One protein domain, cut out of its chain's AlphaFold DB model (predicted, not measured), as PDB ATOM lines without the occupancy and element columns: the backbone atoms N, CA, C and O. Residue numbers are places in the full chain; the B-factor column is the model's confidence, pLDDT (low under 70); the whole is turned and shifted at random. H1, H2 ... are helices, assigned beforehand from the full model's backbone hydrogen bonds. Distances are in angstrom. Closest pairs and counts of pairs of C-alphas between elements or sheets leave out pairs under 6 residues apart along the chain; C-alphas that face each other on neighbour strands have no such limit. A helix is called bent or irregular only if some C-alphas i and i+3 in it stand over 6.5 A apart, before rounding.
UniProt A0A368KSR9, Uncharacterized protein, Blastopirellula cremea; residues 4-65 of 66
ATOM      1  N   ILE A   4     -54.685 -10.171  61.077       52.22
ATOM      2  CA  ILE A   4     -54.831  -9.527  59.756       52.22
ATOM      3  C   ILE A   4     -53.651  -9.869  58.823       52.22
ATOM      4  O   ILE A   4     -53.845 -10.075  57.626       52.22
ATOM      5  N   HIS A   5     -52.440 -10.032  59.369       53.62
ATOM      6  CA  HIS A   5     -51.240 -10.335  58.575       53.62
ATOM      7  C   HIS A   5     -51.244 -11.745  57.964       53.62
ATOM      8  O   HIS A   5     -50.843 -11.911  56.815       53.62
ATOM      9  N   ALA A   6     -51.771 -12.751  58.670       56.72
ATOM     10  CA  ALA A   6     -51.830 -14.124  58.159       56.72
ATOM     11  C   ALA A   6     -52.820 -14.286  56.985       56.72
ATOM     12  O   ALA A   6     -52.549 -15.032  56.043       56.72
ATOM     13  N   GLY A   7     -53.948 -13.563  57.017       61.47
ATOM     14  CA  GLY A   7     -54.930 -13.554  55.927       61.47
ATOM     15  C   GLY A   7     -54.394 -12.880  54.661       61.47
ATOM     16  O   GLY A   7     -54.530 -13.426  53.567       61.47
ATOM     17  N   SER A   8     -53.706 -11.743  54.820       69.69
ATOM     18  CA  SER A   8     -53.074 -11.024  53.705       69.69
ATOM     19  C   SER A   8     -51.912 -11.805  53.086       69.69
ATOM     20  O   SER A   8     -51.764 -11.800  51.869       69.69
ATOM     21  N   TYR A   9     -51.113 -12.502  53.898       77.38
ATOM     22  CA  TYR A   9     -50.029 -13.352  53.403       77.38
ATOM     23  C   TYR A   9     -50.553 -14.525  52.578       77.38
ATOM     24  O   TYR A   9     -50.061 -14.775  51.481       77.38
ATOM     25  N   ARG A  10     -51.558 -15.250  53.091       79.94
ATOM     26  CA  ARG A  10     -52.099 -16.419  52.390       79.94
ATOM     27  C   ARG A  10     -52.699 -16.009  51.049       79.94
ATOM     28  O   ARG A  10     -52.461 -16.689  50.061       79.94
ATOM     29  N   SER A  11     -53.394 -14.871  51.014       85.12
ATOM     30  CA  SER A  11     -53.879 -14.280  49.767       85.12
ATOM     31  C   SER A  11     -52.730 -13.927  48.819       85.12
ATOM     32  O   SER A  11     -52.786 -14.306  47.658       85.12
ATOM     33  N   ALA A  12     -51.675 -13.259  49.300       85.75
ATOM     34  CA  ALA A  12     -50.531 -12.873  48.472       85.75
ATOM     35  C   ALA A  12     -49.772 -14.084  47.903       85.75
ATOM     36  O   ALA A  12     -49.357 -14.061  46.748       85.75
ATOM     37  N   LEU A  13     -49.621 -15.156  48.687       88.25
ATOM     38  CA  LEU A  13     -48.988 -16.392  48.235       88.25
ATOM     39  C   LEU A  13     -49.847 -17.117  47.193       88.25
ATOM     40  O   LEU A  13     -49.317 -17.566  46.183       88.25
ATOM     41  N   THR A  14     -51.164 -17.197  47.408       89.81
ATOM     42  CA  THR A  14     -52.088 -17.771  46.421       89.81
ATOM     43  C   THR A  14     -52.058 -16.981  45.112       89.81
ATOM     44  O   THR A  14     -51.873 -17.586  44.062       89.81
ATOM     45  N   THR A  15     -52.125 -15.649  45.161       90.69
ATOM     46  CA  THR A  15     -52.027 -14.808  43.957       90.69
ATOM     47  C   THR A  15     -50.687 -14.992  43.241       90.69
ATOM     48  O   THR A  15     -50.666 -15.200  42.032       90.69
ATOM     49  N   ALA A  16     -49.567 -15.001  43.972       90.00
ATOM     50  CA  ALA A  16     -48.247 -15.224  43.381       90.00
ATOM     51  C   ALA A  16     -48.110 -16.608  42.717       90.00
ATOM     52  O   ALA A  16     -47.380 -16.748  41.733       90.00
ATOM     53  N   GLN A  17     -48.789 -17.626  43.254       93.06
ATOM     54  CA  GLN A  17     -48.835 -18.976  42.691       93.06
ATOM     55  C   GLN A  17     -49.659 -19.010  41.395       93.06
ATOM     56  O   GLN A  17     -49.185 -19.523  40.384       93.06
ATOM     57  N   GLU A  18     -50.858 -18.425  41.407       94.25
ATOM     58  CA  GLU A  18     -51.756 -18.368  40.246       94.25
ATOM     59  C   GLU A  18     -51.128 -17.597  39.076       94.25
ATOM     60  O   GLU A  18     -51.163 -18.055  37.932       94.25
ATOM     61  N   GLU A  19     -50.500 -16.451  39.358       94.00
ATOM     62  CA  GLU A  19     -49.790 -15.659  38.348       94.00
ATOM     63  C   GLU A  19     -48.614 -16.433  37.744       94.00
ATOM     64  O   GLU A  19     -48.433 -16.438  36.524       94.00
ATOM     65  N   PHE A  20     -47.842 -17.136  38.577       95.19
ATOM     66  CA  PHE A  20     -46.733 -17.961  38.109       95.19
ATOM     67  C   PHE A  20     -47.207 -19.117  37.220       95.19
ATOM     68  O   PHE A  20     -46.624 -19.362  36.163       95.19
ATOM     69  N   GLU A  21     -48.276 -19.811  37.606       96.88
ATOM     70  CA  GLU A  21     -48.839 -20.909  36.816       96.88
ATOM     71  C   GLU A  21     -49.364 -20.429  35.458       96.88
ATOM     72  O   GLU A  21     -49.120 -21.079  34.435       96.88
ATOM     73  N   LEU A  22     -50.020 -19.266  35.427       97.25
ATOM     74  CA  LEU A  22     -50.490 -18.641  34.194       97.25
ATOM     75  C   LEU A  22     -49.325 -18.266  33.267       97.25
ATOM     76  O   LEU A  22     -49.356 -18.593  32.076       97.25
ATOM     77  N   ASP A  23     -48.294 -17.609  33.802       95.56
ATOM     78  CA  ASP A  23     -47.098 -17.226  33.048       95.56
ATOM     79  C   ASP A  23     -46.376 -18.464  32.492       95.56
ATOM     80  O   ASP A  23     -46.050 -18.517  31.303       95.56
ATOM     81  N   MET A  24     -46.197 -19.507  33.308       97.81
ATOM     82  CA  MET A  24     -45.554 -20.751  32.878       97.81
ATOM     83  C   MET A  24     -46.384 -21.517  31.848       97.81
ATOM     84  O   MET A  24     -45.818 -22.128  30.944       97.81
ATOM     85  N   SER A  25     -47.716 -21.485  31.945       98.06
ATOM     86  CA  SER A  25     -48.600 -22.074  30.934       98.06
ATOM     87  C   SER A  25     -48.426 -21.390  29.574       98.06
ATOM     88  O   SER A  25     -48.268 -22.063  28.552       98.06
ATOM     89  N   ARG A  26     -48.363 -20.052  29.559       97.69
ATOM     90  CA  ARG A  26     -48.123 -19.264  28.340       97.69
ATOM     91  C   ARG A  26     -46.753 -19.553  27.735       97.69
ATOM     92  O   ARG A  26     -46.674 -19.766  26.530       97.69
ATOM     93  N   LEU A  27     -45.706 -19.612  28.558       97.38
ATOM     94  CA  LEU A  27     -44.351 -19.924  28.097       97.38
ATOM     95  C   LEU A  27     -44.241 -21.353  27.556       97.38
ATOM     96  O   LEU A  27     -43.631 -21.559  26.516       97.38
ATOM     97  N   LYS A  28     -44.893 -22.333  28.191       97.94
ATOM     98  CA  LYS A  28     -44.957 -23.712  27.680       97.94
ATOM     99  C   LYS A  28     -45.666 -23.797  26.333       97.94
ATOM    100  O   LYS A  28     -45.227 -24.548  25.470       97.94
ATOM    101  N   LYS A  29     -46.747 -23.032  26.149       98.00
ATOM    102  CA  LYS A  29     -47.418 -22.940  24.852       98.00
ATOM    103  C   LYS A  29     -46.498 -22.307  23.805       98.00
ATOM    104  O   LYS A  29     -46.336 -22.883  22.743       98.00
ATOM    105  N   ALA A  30     -45.857 -21.185  24.134       97.12
ATOM    106  CA  ALA A  30     -44.900 -20.539  23.241       97.12
ATOM    107  C   ALA A  30     -43.746 -21.478  22.856       97.12
ATOM    108  O   ALA A  30     -43.342 -21.491  21.704       97.12
ATOM    109  N   LEU A  31     -43.257 -22.294  23.798       97.31
ATOM    110  CA  LEU A  31     -42.218 -23.291  23.539       97.31
ATOM    111  C   LEU A  31     -42.699 -24.385  22.578       97.31
ATOM    112  O   LEU A  31     -41.943 -24.812  21.719       97.31
ATOM    113  N   ALA A  32     -43.949 -24.835  22.714       97.06
ATOM    114  CA  ALA A  32     -44.536 -25.816  21.802       97.06
ATOM    115  C   ALA A  32     -44.781 -25.250  20.391       97.06
ATOM    116  O   ALA A  32     -44.756 -26.003  19.422       97.06
ATOM    117  N   ASP A  33     -45.021 -23.940  20.298       97.56
ATOM    118  CA  ASP A  33     -45.248 -23.217  19.046       97.56
ATOM    119  C   ASP A  33     -43.936 -22.678  18.423       97.56
ATOM    120  O   ASP A  33     -43.975 -22.091  17.339       97.56
ATOM    121  N   ALA A  34     -42.785 -22.848  19.089       96.44
ATOM    122  CA  ALA A  34     -41.492 -22.345  18.631       96.44
ATOM    123  C   ALA A  34     -41.057 -23.032  17.329       96.44
ATOM    124  O   ALA A  34     -41.257 -24.232  17.134       96.44
ATOM    125  N   THR A  35     -40.462 -22.258  16.419       96.75
ATOM    126  CA  THR A  35     -40.135 -22.736  15.064       96.75
ATOM    127  C   THR A  35     -38.640 -22.892  14.815       96.75
ATOM    128  O   THR A  35     -38.245 -23.554  13.852       96.75
ATOM    129  N   CYS A  36     -37.805 -22.323  15.687       96.81
ATOM    130  CA  CYS A  36     -36.360 -22.478  15.650       96.81
ATOM    131  C   CYS A  36     -35.748 -22.633  17.046       96.81
ATOM    132  O   CYS A  36     -36.348 -22.300  18.068       96.81
ATOM    133  N   PHE A  37     -34.511 -23.123  17.068       96.12
ATOM    134  CA  PHE A  37     -33.769 -23.391  18.296       96.12
ATOM    135  C   PHE A  37     -33.498 -22.117  19.111       96.12
ATOM    136  O   PHE A  37     -33.572 -22.135  20.335       96.12
ATOM    137  N   GLU A  38     -33.230 -20.993  18.447       97.44
ATOM    138  CA  GLU A  38     -32.985 -19.714  19.115       97.44
ATOM    139  C   GLU A  38     -34.230 -19.210  19.862       97.44
ATOM    140  O   GLU A  38     -34.117 -18.655  20.958       97.44
ATOM    141  N   GLU A  39     -35.424 -19.427  19.298       95.94
ATOM    142  CA  GLU A  39     -36.699 -19.138  19.963       95.94
ATOM    143  C   GLU A  39     -36.902 -20.045  21.181       95.94
ATOM    144  O   GLU A  39     -37.244 -19.556  22.260       95.94
ATOM    145  N   GLU A  40     -36.637 -21.348  21.041       97.19
ATOM    146  CA  GLU A  40     -36.708 -22.303  22.150       97.19
ATOM    147  C   GLU A  40     -35.767 -21.909  23.299       97.19
ATOM    148  O   GLU A  40     -36.203 -21.836  24.451       97.19
ATOM    149  N   GLU A  41     -34.498 -21.596  23.009       98.00
ATOM    150  CA  GLU A  41     -33.529 -21.173  24.026       98.00
ATOM    151  C   GLU A  41     -33.960 -19.883  24.729       98.00
ATOM    152  O   GLU A  41     -33.870 -19.790  25.959       98.00
ATOM    153  N   ALA A  42     -34.473 -18.902  23.980       97.88
ATOM    154  CA  ALA A  42     -34.971 -17.657  24.551       97.88
ATOM    155  C   ALA A  42     -36.163 -17.899  25.492       97.88
ATOM    156  O   ALA A  42     -36.218 -17.326  26.584       97.88
ATOM    157  N   ILE A  43     -37.098 -18.774  25.112       97.75
ATOM    158  CA  ILE A  43     -38.261 -19.121  25.937       97.75
ATOM    159  C   ILE A  43     -37.824 -19.896  27.184       97.75
ATOM    160  O   ILE A  43     -38.270 -19.586  28.291       97.75
ATOM    161  N   VAL A  44     -36.900 -20.851  27.047       97.50
ATOM    162  CA  VAL A  44     -36.338 -21.600  28.182       97.50
ATOM    163  C   VAL A  44     -35.615 -20.667  29.156       97.50
ATOM    164  O   VAL A  44     -35.762 -20.816  30.373       97.50
ATOM    165  N   LEU A  45     -34.870 -19.677  28.657       98.06
ATOM    166  CA  LEU A  45     -34.233 -18.667  29.501       98.06
ATOM    167  C   LEU A  45     -35.280 -17.854  30.275       98.06
ATOM    168  O   LEU A  45     -35.161 -17.709  31.493       98.06
ATOM    169  N   GLN A  46     -36.346 -17.405  29.605       97.12
ATOM    170  CA  GLN A  46     -37.451 -16.694  30.254       97.12
ATOM    171  C   GLN A  46     -38.137 -17.543  31.334       97.12
ATOM    172  O   GLN A  46     -38.445 -17.026  32.409       97.12
ATOM    173  N   MET A  47     -38.342 -18.842  31.091       98.00
ATOM    174  CA  MET A  47     -38.900 -19.764  32.088       98.00
ATOM    175  C   MET A  47     -38.018 -19.830  33.341       98.00
ATOM    176  O   MET A  47     -38.520 -19.665  34.452       98.00
ATOM    177  N   ARG A  48     -36.697 -19.974  33.176       97.69
ATOM    178  CA  ARG A  48     -35.744 -20.006  34.301       97.69
ATOM    179  C   ARG A  48     -35.733 -18.699  35.093       97.69
ATOM    180  O   ARG A  48     -35.685 -18.722  36.324       97.69
ATOM    181  N   GLU A  49     -35.793 -17.556  34.413       97.44
ATOM    182  CA  GLU A  49     -35.883 -16.254  35.079       97.44
ATOM    183  C   GLU A  49     -37.178 -16.107  35.885       97.44
ATOM    184  O   GLU A  49     -37.161 -15.571  36.997       97.44
ATOM    185  N   ARG A  50     -38.305 -16.583  35.345       95.62
ATOM    186  CA  ARG A  50     -39.598 -16.563  36.040       95.62
ATOM    187  C   ARG A  50     -39.588 -17.467  37.266       95.62
ATOM    188  O   ARG A  50     -40.033 -17.035  38.325       95.62
ATOM    189  N   GLU A  51     -39.008 -18.659  37.164       97.00
ATOM    190  CA  GLU A  51     -38.804 -19.564  38.300       97.00
ATOM    191  C   GLU A  51     -37.922 -18.943  39.390       97.00
ATOM    192  O   GLU A  51     -38.216 -19.072  40.580       97.00
ATOM    193  N   ALA A  52     -36.842 -18.251  39.014       97.12
ATOM    194  CA  ALA A  52     -35.989 -17.543  39.966       97.12
ATOM    195  C   ALA A  52     -36.765 -16.440  40.702       97.12
ATOM    196  O   ALA A  52     -36.818 -16.449  41.931       97.12
ATOM    197  N   LYS A  53     -37.457 -15.563  39.962       95.00
ATOM    198  CA  LYS A  53     -38.266 -14.475  40.537       95.00
ATOM    199  C   LYS A  53     -39.380 -14.993  41.443       95.00
ATOM    200  O   LYS A  53     -39.603 -14.431  42.513       95.00
ATOM    201  N   HIS A  54     -40.062 -16.066  41.043       94.62
ATOM    202  CA  HIS A  54     -41.115 -16.670  41.856       94.62
ATOM    203  C   HIS A  54     -40.555 -17.246  43.163       94.62
ATOM    204  O   HIS A  54     -41.100 -16.975  44.231       94.62
ATOM    205  N   ARG A  55     -39.422 -17.965  43.115       95.56
ATOM    206  CA  ARG A  55     -38.751 -18.457  44.331       95.56
ATOM    207  C   ARG A  55     -38.342 -17.324  45.267       95.56
ATOM    208  O   ARG A  55     -38.575 -17.432  46.470       95.56
ATOM    209  N   ASP A  56     -37.780 -16.243  44.732       94.88
ATOM    210  CA  ASP A  56     -37.381 -15.078  45.530       94.88
ATOM    211  C   ASP A  56     -38.586 -14.392  46.181       94.88
ATOM    212  O   ASP A  56     -38.543 -14.049  47.366       94.88
ATOM    213  N   LEU A  57     -39.686 -14.242  45.436       91.62
ATOM    214  CA  LEU A  57     -40.939 -13.690  45.945       91.62
ATOM    215  C   LEU A  57     -41.516 -14.557  47.069       91.62
ATOM    216  O   LEU A  57     -41.824 -14.036  48.139       91.62
ATOM    217  N   VAL A  58     -41.609 -15.873  46.868       91.12
ATOM    218  CA  VAL A  58     -42.094 -16.811  47.892       91.12
ATOM    219  C   VAL A  58     -41.207 -16.765  49.135       91.12
ATOM    220  O   VAL A  58     -41.720 -16.667  50.248       91.12
ATOM    221  N   ALA A  59     -39.882 -16.756  48.969       90.56
ATOM    222  CA  ALA A  59     -38.949 -16.655  50.088       90.56
ATOM    223  C   ALA A  59     -39.080 -15.318  50.839       90.56
ATOM    224  O   ALA A  59     -38.953 -15.288  52.064       90.56
ATOM    225  N   SER A  60     -39.335 -14.216  50.128       89.44
ATOM    226  CA  SER A  60     -39.584 -12.895  50.718       89.44
ATOM    227  C   SER A  60     -40.889 -12.872  51.519       89.44
ATOM    228  O   SER A  60     -40.902 -12.460  52.680       89.44
ATOM    229  N   LEU A  61     -41.970 -13.403  50.940       85.81
ATOM    230  CA  LEU A  61     -43.258 -13.533  51.614       85.81
ATOM    231  C   LEU A  61     -43.120 -14.395  52.876       85.81
ATOM    232  O   LEU A  61     -43.602 -14.004  53.938       85.81
ATOM    233  N   GLN A  62     -42.432 -15.536  52.794       84.38
ATOM    234  CA  GLN A  62     -42.198 -16.411  53.945       84.38
ATOM    235  C   GLN A  62     -41.387 -15.714  55.040       84.38
ATOM    236  O   GLN A  62     -41.745 -15.812  56.208       84.38
ATOM    237  N   ARG A  63     -40.333 -14.969  54.681       83.50
ATOM    238  CA  ARG A  63     -39.550 -14.179  55.644       83.50
ATOM    239  C   ARG A  63     -40.371 -13.083  56.316       83.50
ATOM    240  O   ARG A  63     -40.119 -12.799  57.471       83.50
ATOM    241  N   SER A  64     -41.354 -12.496  55.633       75.62
ATOM    242  CA  SER A  64     -42.215 -11.456  56.219       75.62
ATOM    243  C   SER A  64     -43.193 -11.964  57.290       75.62
ATOM    244  O   SER A  64     -43.839 -11.158  57.958       75.62
ATOM    245  N   LEU A  65     -43.317 -13.286  57.451       66.31
ATOM    246  CA  LEU A  65     -44.139 -13.919  58.484       66.31
ATOM    247  C   LEU A  65     -43.388 -14.259  59.779       66.31
ATOM    248  O   LEU A  65     -44.056 -14.545  60.776       66.31
TER     249      LEU A  65
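What this domain is: This is residues 4 to 65 of the 66 residues of an uncharacterized protein of Blastopirellula cremea (UniProt A0A368KSR9). This is a long helical hairpin: two long helices, H1 and H2, lie side by side and run opposite ways, joined at one end of the rod by the tight turn of residues 33 to 36. The first and last printed residues, Ile 4 and Leu 65, come back together at the other end. The printed part has 62 residues, with H1 followed by H2 and no named strand; the class is all helix. It is loose, with a radius of gyration of the C-alphas of 14.7 A, and the C-alphas span 49 by 16 by 6 A.

Where its parts are: H1, the longest helix by residues, takes residues 4 to 32 and measures 42.6 A from first to last C-alpha. It begins with C-alpha 4 at (-54.831, -9.527, 59.756) and ends with C-alpha 32 at (-44.536, -25.816, 21.802). After four linking residues, H2 takes residues 37 to 63 and measures 38.9 A. Its C-alpha 37 is at (-33.769, -23.391, 18.296) and its C-alpha 63 at (-39.550, -14.179, 55.644). Neither helix is bent.

How they stand to each other: H1 and H2 form a helical hairpin. They touch, with 19 pairs of C-alphas within 8 A. The closest C-alphas of the two are those of Leu 31 and Glu 40, 5.8 A apart, near the link. Their lines stand at a shallow tilt of 7 degrees, and they run opposite ways. Their centres are 12.1 A apart. In both H1 and H2, every O i to N i+4 pair is within hydrogen-bond range.

The domain as a whole: The outline is a rod. The two C-alphas farthest apart are those of Ile 4 and Cys 36, at 49.5 A, while those of Ile 4 and Leu 65 are 11.6 A apart. The printed part has no cut, and its one link, H1 to H2, is tight. The mean pLDDT of the printed part is 90.4; residues 4 to 8 and residue 65 are under 70.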